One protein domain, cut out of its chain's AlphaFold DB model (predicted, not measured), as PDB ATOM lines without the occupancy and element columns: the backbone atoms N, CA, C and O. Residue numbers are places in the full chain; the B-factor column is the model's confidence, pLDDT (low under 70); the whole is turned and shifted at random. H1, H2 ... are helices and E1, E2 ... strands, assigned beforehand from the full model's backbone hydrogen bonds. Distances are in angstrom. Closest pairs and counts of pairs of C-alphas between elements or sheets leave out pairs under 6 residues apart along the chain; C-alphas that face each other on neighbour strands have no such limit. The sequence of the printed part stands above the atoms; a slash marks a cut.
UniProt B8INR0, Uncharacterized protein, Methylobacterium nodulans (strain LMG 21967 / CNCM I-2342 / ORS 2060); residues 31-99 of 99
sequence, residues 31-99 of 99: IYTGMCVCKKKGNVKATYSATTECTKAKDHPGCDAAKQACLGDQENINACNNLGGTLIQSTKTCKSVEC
ATOM      1  N   ILE A  31      35.682  45.660 -48.978       86.19
ATOM      2  CA  ILE A  31      34.790  45.434 -47.844       86.19
ATOM      3  C   ILE A  31      35.314  46.286 -46.695       86.19
ATOM      4  O   ILE A  31      36.493  46.190 -46.345       86.19
ATOM      5  N   TYR A  32      34.448  47.099 -46.098       88.69
ATOM      6  CA  TYR A  32      34.782  47.917 -44.938       88.69
ATOM      7  C   TYR A  32      34.142  47.331 -43.690       88.69
ATOM      8  O   TYR A  32      32.945  47.071 -43.674       88.69
ATOM      9  N   THR A  33      34.921  47.159 -42.627       90.69
ATOM     10  CA  THR A  33      34.434  46.781 -41.298       90.69
ATOM     11  C   THR A  33      34.416  48.009 -40.396       90.69
ATOM     12  O   THR A  33      35.470  48.543 -40.027       90.69
ATOM     13  N   GLY A  34      33.217  48.441 -40.019       91.06
ATOM     14  CA  GLY A  34      32.969  49.498 -39.049       91.06
ATOM     15  C   GLY A  34      32.708  48.901 -37.674       91.06
ATOM     16  O   GLY A  34      32.206  47.787 -37.557       91.06
ATOM     17  N   MET A  35      33.067  49.634 -36.623       91.56
ATOM     18  CA  MET A  35      32.829  49.217 -35.241       91.56
ATOM     19  C   MET A  35      31.909  50.202 -34.530       91.56
ATOM     20  O   MET A  35      32.003  51.418 -34.720       91.56
ATOM     21  N   CYS A  36      31.096  49.676 -33.629       92.56
ATOM     22  CA  CYS A  36      30.273  50.431 -32.699       92.56
ATOM     23  C   CYS A  36      30.453  49.852 -31.292       92.56
ATOM     24  O   CYS A  36      30.842  48.697 -31.117       92.56
ATOM     25  N   VAL A  37      30.270  50.679 -30.267       95.19
ATOM     26  CA  VAL A  37      30.507  50.287 -28.872       95.19
ATOM     27  C   VAL A  37      29.248  50.493 -28.052       95.19
ATOM     28  O   VAL A  37      28.615  51.544 -28.128       95.19
ATOM     29  N   CYS A  38      28.908  49.507 -27.229       96.00
ATOM     30  CA  CYS A  38      27.879  49.668 -26.215       96.00
ATOM     31  C   CYS A  38      28.474  50.370 -25.006       96.00
ATOM     32  O   CYS A  38      29.389  49.829 -24.369       96.00
ATOM     33  N   LYS A  39      27.956  51.548 -24.658       95.50
ATOM     34  CA  LYS A  39      28.365  52.261 -23.446       95.50
ATOM     35  C   LYS A  39      27.247  52.332 -22.423       95.50
ATOM     36  O   LYS A  39      26.110  52.648 -22.749       95.50
ATOM     37  N   LYS A  40      27.600  52.124 -21.156       94.25
ATOM     38  CA  LYS A  40      26.726  52.347 -19.999       94.25
ATOM     39  C   LYS A  40      27.469  53.184 -18.972       94.25
ATOM     40  O   LYS A  40      28.506  52.751 -18.472       94.25
ATOM     41  N   LYS A  41      26.948  54.375 -18.657       89.75
ATOM     42  CA  LYS A  41      27.569  55.322 -17.707       89.75
ATOM     43  C   LYS A  41      29.068  55.536 -17.997       89.75
ATOM     44  O   LYS A  41      29.910  55.338 -17.129       89.75
ATOM     45  N   GLY A  42      29.406  55.813 -19.259       87.00
ATOM     46  CA  GLY A  42      30.786  56.046 -19.712       87.00
ATOM     47  C   GLY A  42      31.656  54.797 -19.912       87.00
ATOM     48  O   GLY A  42      32.670  54.884 -20.599       87.00
ATOM     49  N   ASN A  43      31.247  53.627 -19.411       92.75
ATOM     50  CA  ASN A  43      32.011  52.384 -19.523       92.75
ATOM     51  C   ASN A  43      31.615  51.587 -20.767       92.75
ATOM     52  O   ASN A  43      30.425  51.431 -21.048       92.75
ATOM     53  N   VAL A  44      32.602  51.036 -21.476       93.69
ATOM     54  CA  VAL A  44      32.364  50.117 -22.598       93.69
ATOM     55  C   VAL A  44      31.948  48.754 -22.045       93.69
ATOM     56  O   VAL A  44      32.650  48.178 -21.217       93.69
ATOM     57  N   LYS A  45      30.793  48.255 -22.483       94.38
ATOM     58  CA  LYS A  45      30.254  46.941 -22.099       94.38
ATOM     59  C   LYS A  45      30.470  45.885 -23.174       94.38
ATOM     60  O   LYS A  45      30.756  44.743 -22.846       94.38
ATOM     61  N   ALA A  46      30.360  46.285 -24.435       93.62
ATOM     62  CA  ALA A  46      30.557  45.422 -25.590       93.62
ATOM     63  C   ALA A  46      31.062  46.248 -26.776       93.62
ATOM     64  O   ALA A  46      30.867  47.467 -26.830       93.62
ATOM     65  N   THR A  47      31.723  45.585 -27.720       93.44
ATOM     66  CA  THR A  47      32.092  46.149 -29.022       93.44
ATOM     67  C   THR A  47      31.499  45.252 -30.092       93.44
ATOM     68  O   THR A  47      31.675  44.041 -30.022       93.44
ATOM     69  N   TYR A  48      30.840  45.857 -31.067       93.25
ATOM     70  CA  TYR A  48      30.256  45.172 -32.209       93.25
ATOM     71  C   TYR A  48      30.904  45.676 -33.491       93.25
ATOM     72  O   TYR A  48      31.584  46.713 -33.509       93.25
ATOM     73  N   SER A  49      30.690  44.936 -34.568       91.44
ATOM     74  CA  SER A  49      31.176  45.289 -35.890       91.44
ATOM     75  C   SER A  49      30.156  44.930 -36.949       91.44
ATOM     76  O   SER A  49      29.527  43.883 -36.847       91.44
ATOM     77  N   ALA A  50      30.078  45.750 -37.988       89.69
ATOM     78  CA  ALA A  50      29.350  45.433 -39.205       89.69
ATOM     79  C   ALA A  50      30.258  45.639 -40.413       89.69
ATOM     80  O   ALA A  50      31.130  46.518 -40.420       89.69
ATOM     81  N   THR A  51      30.057  44.812 -41.430       89.19
ATOM     82  CA  THR A  51      30.749  44.914 -42.711       89.19
ATOM     83  C   THR A  51      29.817  45.461 -43.773       89.19
ATOM     84  O   THR A  51      28.648  45.092 -43.819       89.19
ATOM     85  N   THR A  52      30.337  46.310 -44.653       85.69
ATOM     86  CA  THR A  52      29.639  46.645 -45.897       85.69
ATOM     87  C   THR A  52      29.741  45.490 -46.882       85.69
ATOM     88  O   THR A  52      30.637  44.651 -46.787       85.69
ATOM     89  N   GLU A  53      28.887  45.504 -47.898       84.50
ATOM     90  CA  GLU A  53      29.106  44.688 -49.088       84.50
ATOM     91  C   GLU A  53      30.398  45.100 -49.817       84.50
ATOM     92  O   GLU A  53      30.994  46.155 -49.553       84.50
ATOM     93  N   CYS A  54      30.838  44.242 -50.738       81.56
ATOM     94  CA  CYS A  54      31.961  44.508 -51.626       81.56
ATOM     95  C   CYS A  54      31.580  45.645 -52.588       81.56
ATOM     96  O   CYS A  54      30.782  45.452 -53.504       81.56
ATOM     97  N   THR A  55      32.118  46.850 -52.370       76.38
ATOM     98  CA  THR A  55      31.745  48.038 -53.158       76.38
ATOM     99  C   THR A  55      32.963  48.828 -53.626       76.38
ATOM    100  O   THR A  55      34.015  48.829 -52.982       76.38
ATOM    101  N   LYS A  56      32.811  49.577 -54.727       75.94
ATOM    102  CA  LYS A  56      33.749  50.646 -55.106       75.94
ATOM    103  C   LYS A  56      33.479  51.899 -54.278       75.94
ATOM    104  O   LYS A  56      32.983  52.898 -54.795       75.94
ATOM    105  N   ALA A  57      33.794  51.857 -52.992       69.06
ATOM    106  CA  ALA A  57      33.761  53.041 -52.140       69.06
ATOM    107  C   ALA A  57      35.181  53.562 -51.887       69.06
ATOM    108  O   ALA A  57      36.125  52.784 -51.745       69.06
ATOM    109  N   LYS A  58      35.327  54.891 -51.800       70.56
ATOM    110  CA  LYS A  58      36.534  55.520 -51.238       70.56
ATOM    111  C   LYS A  58      36.663  55.132 -49.757       70.56
ATOM    112  O   LYS A  58      35.644  54.919 -49.100       70.56
ATOM    113  N   ASP A  59      37.888  55.126 -49.226       75.00
ATOM    114  CA  ASP A  59      38.164  54.609 -47.875       75.00
ATOM    115  C   ASP A  59      37.347  55.288 -46.763       75.00
ATOM    116  O   ASP A  59      36.821  54.620 -45.875       75.00
ATOM    117  N   HIS A  60      37.167  56.610 -46.845       77.88
ATOM    118  CA  HIS A  60      36.354  57.371 -45.888       77.88
ATOM    119  C   HIS A  60      34.843  57.057 -45.987       77.88
ATOM    120  O   HIS A  60      34.285  56.586 -44.999       77.88
ATOM    121  N   PRO A  61      34.175  57.224 -47.151       82.25
ATOM    122  CA  PRO A  61      32.762  56.867 -47.309       82.25
ATOM    123  C   PRO A  61      32.435  55.408 -46.975       82.25
ATOM    124  O   PRO A  61      31.405  55.139 -46.364       82.25
ATOM    125  N   GLY A  62      33.307  54.467 -47.353       83.62
ATOM    126  CA  GLY A  62      33.121  53.050 -47.036       83.62
ATOM    127  C   GLY A  62      33.204  52.774 -45.535       83.62
ATOM    128  O   GLY A  62      32.388  52.033 -44.987       83.62
ATOM    129  N   CYS A  63      34.136  53.431 -44.841       84.94
ATOM    130  CA  CYS A  63      34.249  53.364 -43.387       84.94
ATOM    131  C   CYS A  63      33.025  53.955 -42.671       84.94
ATOM    132  O   CYS A  63      32.510  53.343 -41.732       84.94
ATOM    133  N   ASP A  64      32.539  55.115 -43.115       87.38
ATOM    134  CA  ASP A  64      31.357  55.747 -42.524       87.38
ATOM    135  C   ASP A  64      30.107  54.891 -42.743       87.38
ATOM    136  O   ASP A  64      29.366  54.647 -41.790       87.38
ATOM    137  N   ALA A  65      29.924  54.334 -43.944       88.06
ATOM    138  CA  ALA A  65      28.841  53.396 -44.232       88.06
ATOM    139  C   ALA A  65      28.900  52.155 -43.325       88.06
ATOM    140  O   ALA A  65      27.886  51.768 -42.751       88.06
ATOM    141  N   ALA A  66      30.084  51.569 -43.120       88.56
ATOM    142  CA  ALA A  66      30.253  50.411 -42.241       88.56
ATOM    143  C   ALA A  66      29.957  50.735 -40.766       88.56
ATOM    144  O   ALA A  66      29.393  49.922 -40.029       88.56
ATOM    145  N   LYS A  67      30.332  51.938 -40.310       90.19
ATOM    146  CA  LYS A  67      30.018  52.421 -38.959       90.19
ATOM    147  C   LYS A  67      28.519  52.646 -38.782       90.19
ATOM    148  O   LYS A  67      27.977  52.228 -37.763       90.19
ATOM    149  N   GLN A  68      27.857  53.247 -39.768       90.06
ATOM    150  CA  GLN A  68      26.406  53.435 -39.760       90.06
ATOM    151  C   GLN A  68      25.662  52.100 -39.813       90.06
ATOM    152  O   GLN A  68      24.719  51.914 -39.052       90.06
ATOM    153  N   ALA A  69      26.134  51.138 -40.613       91.31
ATOM    154  CA  ALA A  69      25.590  49.783 -40.630       91.31
ATOM    155  C   ALA A  69      25.654  49.136 -39.238       91.31
ATOM    156  O   ALA A  69      24.661  48.591 -38.776       91.31
ATOM    157  N   CYS A  70      26.772  49.286 -38.517       93.19
ATOM    158  CA  CYS A  70      26.899  48.774 -37.147       93.19
ATOM    159  C   CYS A  70      25.880  49.408 -36.193       93.19
ATOM    160  O   CYS A  70      25.343  48.723 -35.329       93.19
ATOM    161  N   LEU A  71      25.613  50.710 -36.350       93.00
ATOM    162  CA  LEU A  71      24.675  51.452 -35.507       93.00
ATOM    163  C   LEU A  71      23.208  51.192 -35.834       93.00
ATOM    164  O   LEU A  71      22.383  51.290 -34.933       93.00
ATOM    165  N   GLY A  72      22.895  50.911 -37.098       91.44
ATOM    166  CA  GLY A  72      21.549  50.587 -37.568       91.44
ATOM    167  C   GLY A  72      21.191  49.106 -37.444       91.44
ATOM    168  O   GLY A  72      20.037  48.744 -37.656       91.44
ATOM    169  N   ASP A  73      22.155  48.251 -37.107       93.50
ATOM    170  CA  ASP A  73      21.936  46.823 -36.907       93.50
ATOM    171  C   ASP A  73      21.083  46.578 -35.651       93.50
ATOM    172  O   ASP A  73      21.506  46.812 -34.513       93.50
ATOM    173  N   GLN A  74      19.859  46.093 -35.869       94.19
ATOM    174  CA  GLN A  74      18.883  45.861 -34.810       94.19
ATOM    175  C   GLN A  74      19.350  44.810 -33.792       94.19
ATOM    176  O   GLN A  74      18.993  44.914 -32.615       94.19
ATOM    177  N   GLU A  75      20.156  43.828 -34.198       94.12
ATOM    178  CA  GLU A  75      20.717  42.825 -33.291       94.12
ATOM    179  C   GLU A  75      21.711  43.481 -32.326       94.12
ATOM    180  O   GLU A  75      21.592  43.316 -31.108       94.12
ATOM    181  N   ASN A  76      22.613  44.321 -32.845       93.62
ATOM    182  CA  ASN A  76      23.568  45.077 -32.027       93.62
ATOM    183  C   ASN A  76      22.861  46.058 -31.081       93.62
ATOM    184  O   ASN A  76      23.243  46.184 -29.909       93.62
ATOM    185  N   ILE A  77      21.812  46.735 -31.563       94.19
ATOM    186  CA  ILE A  77      20.981  47.634 -30.752       94.19
ATOM    187  C   ILE A  77      20.324  46.853 -29.610       94.19
ATOM    188  O   ILE A  77      20.451  47.242 -28.447       94.19
ATOM    189  N   ASN A  78      19.658  45.739 -29.913       96.00
ATOM    190  CA  ASN A  78      18.961  44.925 -28.917       96.00
ATOM    191  C   ASN A  78      19.937  44.329 -27.897       96.00
ATOM    192  O   ASN A  78      19.696  44.409 -26.690       96.00
ATOM    193  N   ALA A  79      21.073  43.799 -28.356       95.25
ATOM    194  CA  ALA A  79      22.124  43.280 -27.490       95.25
ATOM    195  C   ALA A  79      22.664  44.368 -26.548       95.25
ATOM    196  O   ALA A  79      22.821  44.126 -25.350       95.25
ATOM    197  N   CYS A  80      22.890  45.586 -27.046       95.50
ATOM    198  CA  CYS A  80      23.354  46.688 -26.209       95.50
ATOM    199  C   CYS A  80      22.283  47.188 -25.224       95.50
ATOM    200  O   CYS A  80      22.590  47.449 -24.054       95.50
ATOM    201  N   ASN A  81      21.023  47.257 -25.657       94.81
ATOM    202  CA  ASN A  81      19.897  47.617 -24.798       94.81
ATOM    203  C   ASN A  81      19.706  46.598 -23.664       94.81
ATOM    204  O   ASN A  81      19.484  46.999 -22.523       94.81
ATOM    205  N   ASN A  82      19.899  45.301 -23.930       95.75
ATOM    206  CA  ASN A  82      19.869  44.245 -22.908       95.75
ATOM    207  C   ASN A  82      20.984  44.398 -21.859       95.75
ATOM    208  O   ASN A  82      20.810  44.035 -20.697       95.75
ATOM    209  N   LEU A  83      22.118  45.006 -22.223       94.31
ATOM    210  CA  LEU A  83      23.177  45.380 -21.275       94.31
ATOM    211  C   LEU A  83      22.837  46.670 -20.490       94.31
ATOM    212  O   LEU A  83      23.559  47.071 -19.562       94.31
ATOM    213  N   GLY A  84      21.729  47.330 -20.833       94.81
ATOM    214  CA  GLY A  84      21.318  48.637 -20.327       94.81
ATOM    215  C   GLY A  84      22.269  49.749 -20.760       94.81
ATOM    216  O   GLY A  84      22.539  50.655 -19.967       94.81
ATOM    217  N   GLY A  85      22.867  49.613 -21.943       95.31
ATOM    218  CA  GLY A  85      23.732  50.615 -22.551       95.31
ATOM    219  C   GLY A  85      23.103  51.247 -23.787       95.31
ATOM    220  O   GLY A  85      21.999  50.905 -24.193       95.31
ATOM    221  N   THR A  86      23.840  52.172 -24.389       93.44
ATOM    222  CA  THR A  86      23.507  52.788 -25.673       93.44
ATOM    223  C   THR A  86      24.619  52.495 -26.662       93.44
ATOM    224  O   THR A  86      25.809  52.600 -26.333       93.44
ATOM    225  N   LEU A  87      24.224  52.107 -27.867       94.62
ATOM    226  CA  LEU A  87      25.137  51.851 -28.961       94.62
ATOM    227  C   LEU A  87      25.618  53.193 -29.520       94.62
ATOM    228  O   LEU A  87      24.811  54.055 -29.856       94.62
ATOM    229  N   ILE A  88      26.930  53.391 -29.591       93.62
ATOM    230  CA  ILE A  88      27.521  54.613 -30.139       93.62
ATOM    231  C   ILE A  88      28.613  54.282 -31.147       93.62
ATOM    232  O   ILE A  88      29.221  53.207 -31.113       93.62
ATOM    233  N   GLN A  89      28.892  55.229 -32.039       90.62
ATOM    234  CA  GLN A  89      29.934  55.061 -33.040       90.62
ATOM    235  C   GLN A  89      31.301  54.878 -32.371       90.62
ATOM    236  O   GLN A  89      31.675  55.643 -31.478       90.62
ATOM    237  N   SER A  90      32.072  53.882 -32.811       88.06
ATOM    238  CA  SER A  90      33.454  53.737 -32.354       88.06
ATOM    239  C   SER A  90      34.349  54.789 -33.011       88.06
ATOM    240  O   SER A  90      34.242  55.072 -34.208       88.06
ATOM    241  N   THR A  91      35.293  55.324 -32.239       84.19
ATOM    242  CA  THR A  91      36.376  56.173 -32.757       84.19
ATOM    243  C   THR A  91      37.492  55.361 -33.410       84.19
ATOM    244  O   THR A  91      38.368  55.941 -34.044       84.19
ATOM    245  N   LYS A  92      37.468  54.024 -33.292       82.56
ATOM    246  CA  LYS A  92      38.462  53.160 -33.934       82.56
ATOM    247  C   LYS A  92      38.425  53.315 -35.460       82.56
ATOM    248  O   LYS A  92      37.363  53.505 -36.065       82.56
ATOM    249  N   THR A  93      39.601  53.200 -36.066       78.50
ATOM    250  CA  THR A  93      39.778  53.154 -37.519       78.50
ATOM    251  C   THR A  93      39.037  51.948 -38.090       78.50
ATOM    252  O   THR A  93      39.067  50.865 -37.497       78.50
ATOM    253  N   CYS A  94      38.357  52.125 -39.224       84.50
ATOM    254  CA  CYS A  94      37.775  50.994 -39.937       84.50
ATOM    255  C   CYS A  94      38.871  50.106 -40.513       84.50
ATOM    256  O   CYS A  94      39.954  50.579 -40.859       84.50
ATOM    257  N   LYS A  95      38.563  48.819 -40.645       86.56
ATOM    258  CA  LYS A  95      39.382  47.901 -41.438       86.56
ATOM    259  C   LYS A  95      38.807  47.848 -42.847       86.56
ATOM    260  O   LYS A  95      37.591  47.882 -42.998       86.56
ATOM    261  N   SER A  96      39.664  47.760 -43.855       85.94
ATOM    262  CA  SER A  96      39.252  47.534 -45.239       85.94
ATOM    263  C   SER A  96      40.061  46.392 -45.829       85.94
ATOM    264  O   SER A  96      41.279  46.366 -45.647       85.94
ATOM    265  N   VAL A  97      39.409  45.493 -46.553       87.12
ATOM    266  CA  VAL A  97      40.071  44.431 -47.320       87.12
ATOM    267  C   VAL A  97      39.614  44.504 -48.769       87.12
ATOM    268  O   VAL A  97      38.462  44.849 -49.032       87.12
ATOM    269  N   GLU A  98      40.530  44.242 -49.698       84.94
ATOM    270  CA  GLU A  98      40.192  44.170 -51.120       84.94
ATOM    271  C   GLU A  98      39.340  42.928 -51.394       84.94
ATOM    272  O   GLU A  98      39.547  41.866 -50.799       84.94
ATOM    273  N   CYS A  99      38.390  43.105 -52.301       76.62
ATOM    274  CA  CYS A  99      37.649  42.076 -53.005       76.62
ATOM    275  C   CYS A  99      37.720  42.415 -54.513       76.62
ATOM    276  O   CYS A  99      37.370  41.533 -55.312       76.62
TER     277      CYS A  99
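AT A GLANCE: This is residues 31 to 99 of the 99 residues of an uncharacterized protein of Methylobacterium nodulans (strain LMG 21967 / CNCM I-2342 / ORS 2060) (UniProt B8INR0). A narrow, twisted sheet is built round the long strand E1: E2 folds back along one side of it as a hairpin, and the short E3 and E4 share its other side. Helices H1 and H2 pack on this sheet. The printed part has 69 residues and is of mixed class, with two named helices and four named strands: along the chain E1 and E2 come first, then H1 and H2, and then E3 and E4; the sheet is branched, with the antiparallel neighbour pairs E1 and E2, E1 and E3, and E1 and E4. The whole is compact, with a radius of gyration of the C-alphas of 12.2 A, yet elongated, spanning 37 by 20 by 14 A.

HOW THE PARTS SIT: Start at E1, residues 31 to 40. E2, residues 43 to 51, is its hairpin partner at 159 degrees; look for N 36 and O 48, 3.0 A apart. On the other side, E3, residues 86 to 89, lies beside residues 36 to 39, with N 37 and O 88 at 2.9 A. E4, residues 95 to 98, lies beside residues 31 to 33, with N 33 and O 95 at 2.8 A. E2 and E4 are apart. The sheet is only just strongly twisted, its C-alphas up to 4.3 A off the best plane. H1, residues 59 to 72, is on the sheet; its closest C-alphas to E1 are Lys 67 and Gly 34, 4.2 A. H2, residues 74 to 82, is on it too, over E1 at a height over the sheet of 8.7 A, along the strands at 17 degrees on the local plane; C-alphas 80 and 38 come closest, 5.4 A. H1 and H2 are close but not clearly touching, Leu 71 and Ile 77 having the closest C-alphas, 7.1 A. In both helices every O i to N i+4 pair is within hydrogen-bond range.

IN THESE COORDINATES: Find C-alpha 31 at (34.790, 45.434, -47.844); E1 runs 29.8 A from there. E2 bends by 51 degrees at residue 46 and spans 24.4 A, H1 20.0 A and H2 12.1 A. E4 ends at C-alpha 98, (40.192, 44.170, -51.120).

THE WHOLE: The C-alphas of Lys 41 and Cys 99 are farthest apart, 39.0 A. The printed part has no cut and no long link. Residue 57 is under pLDDT 70.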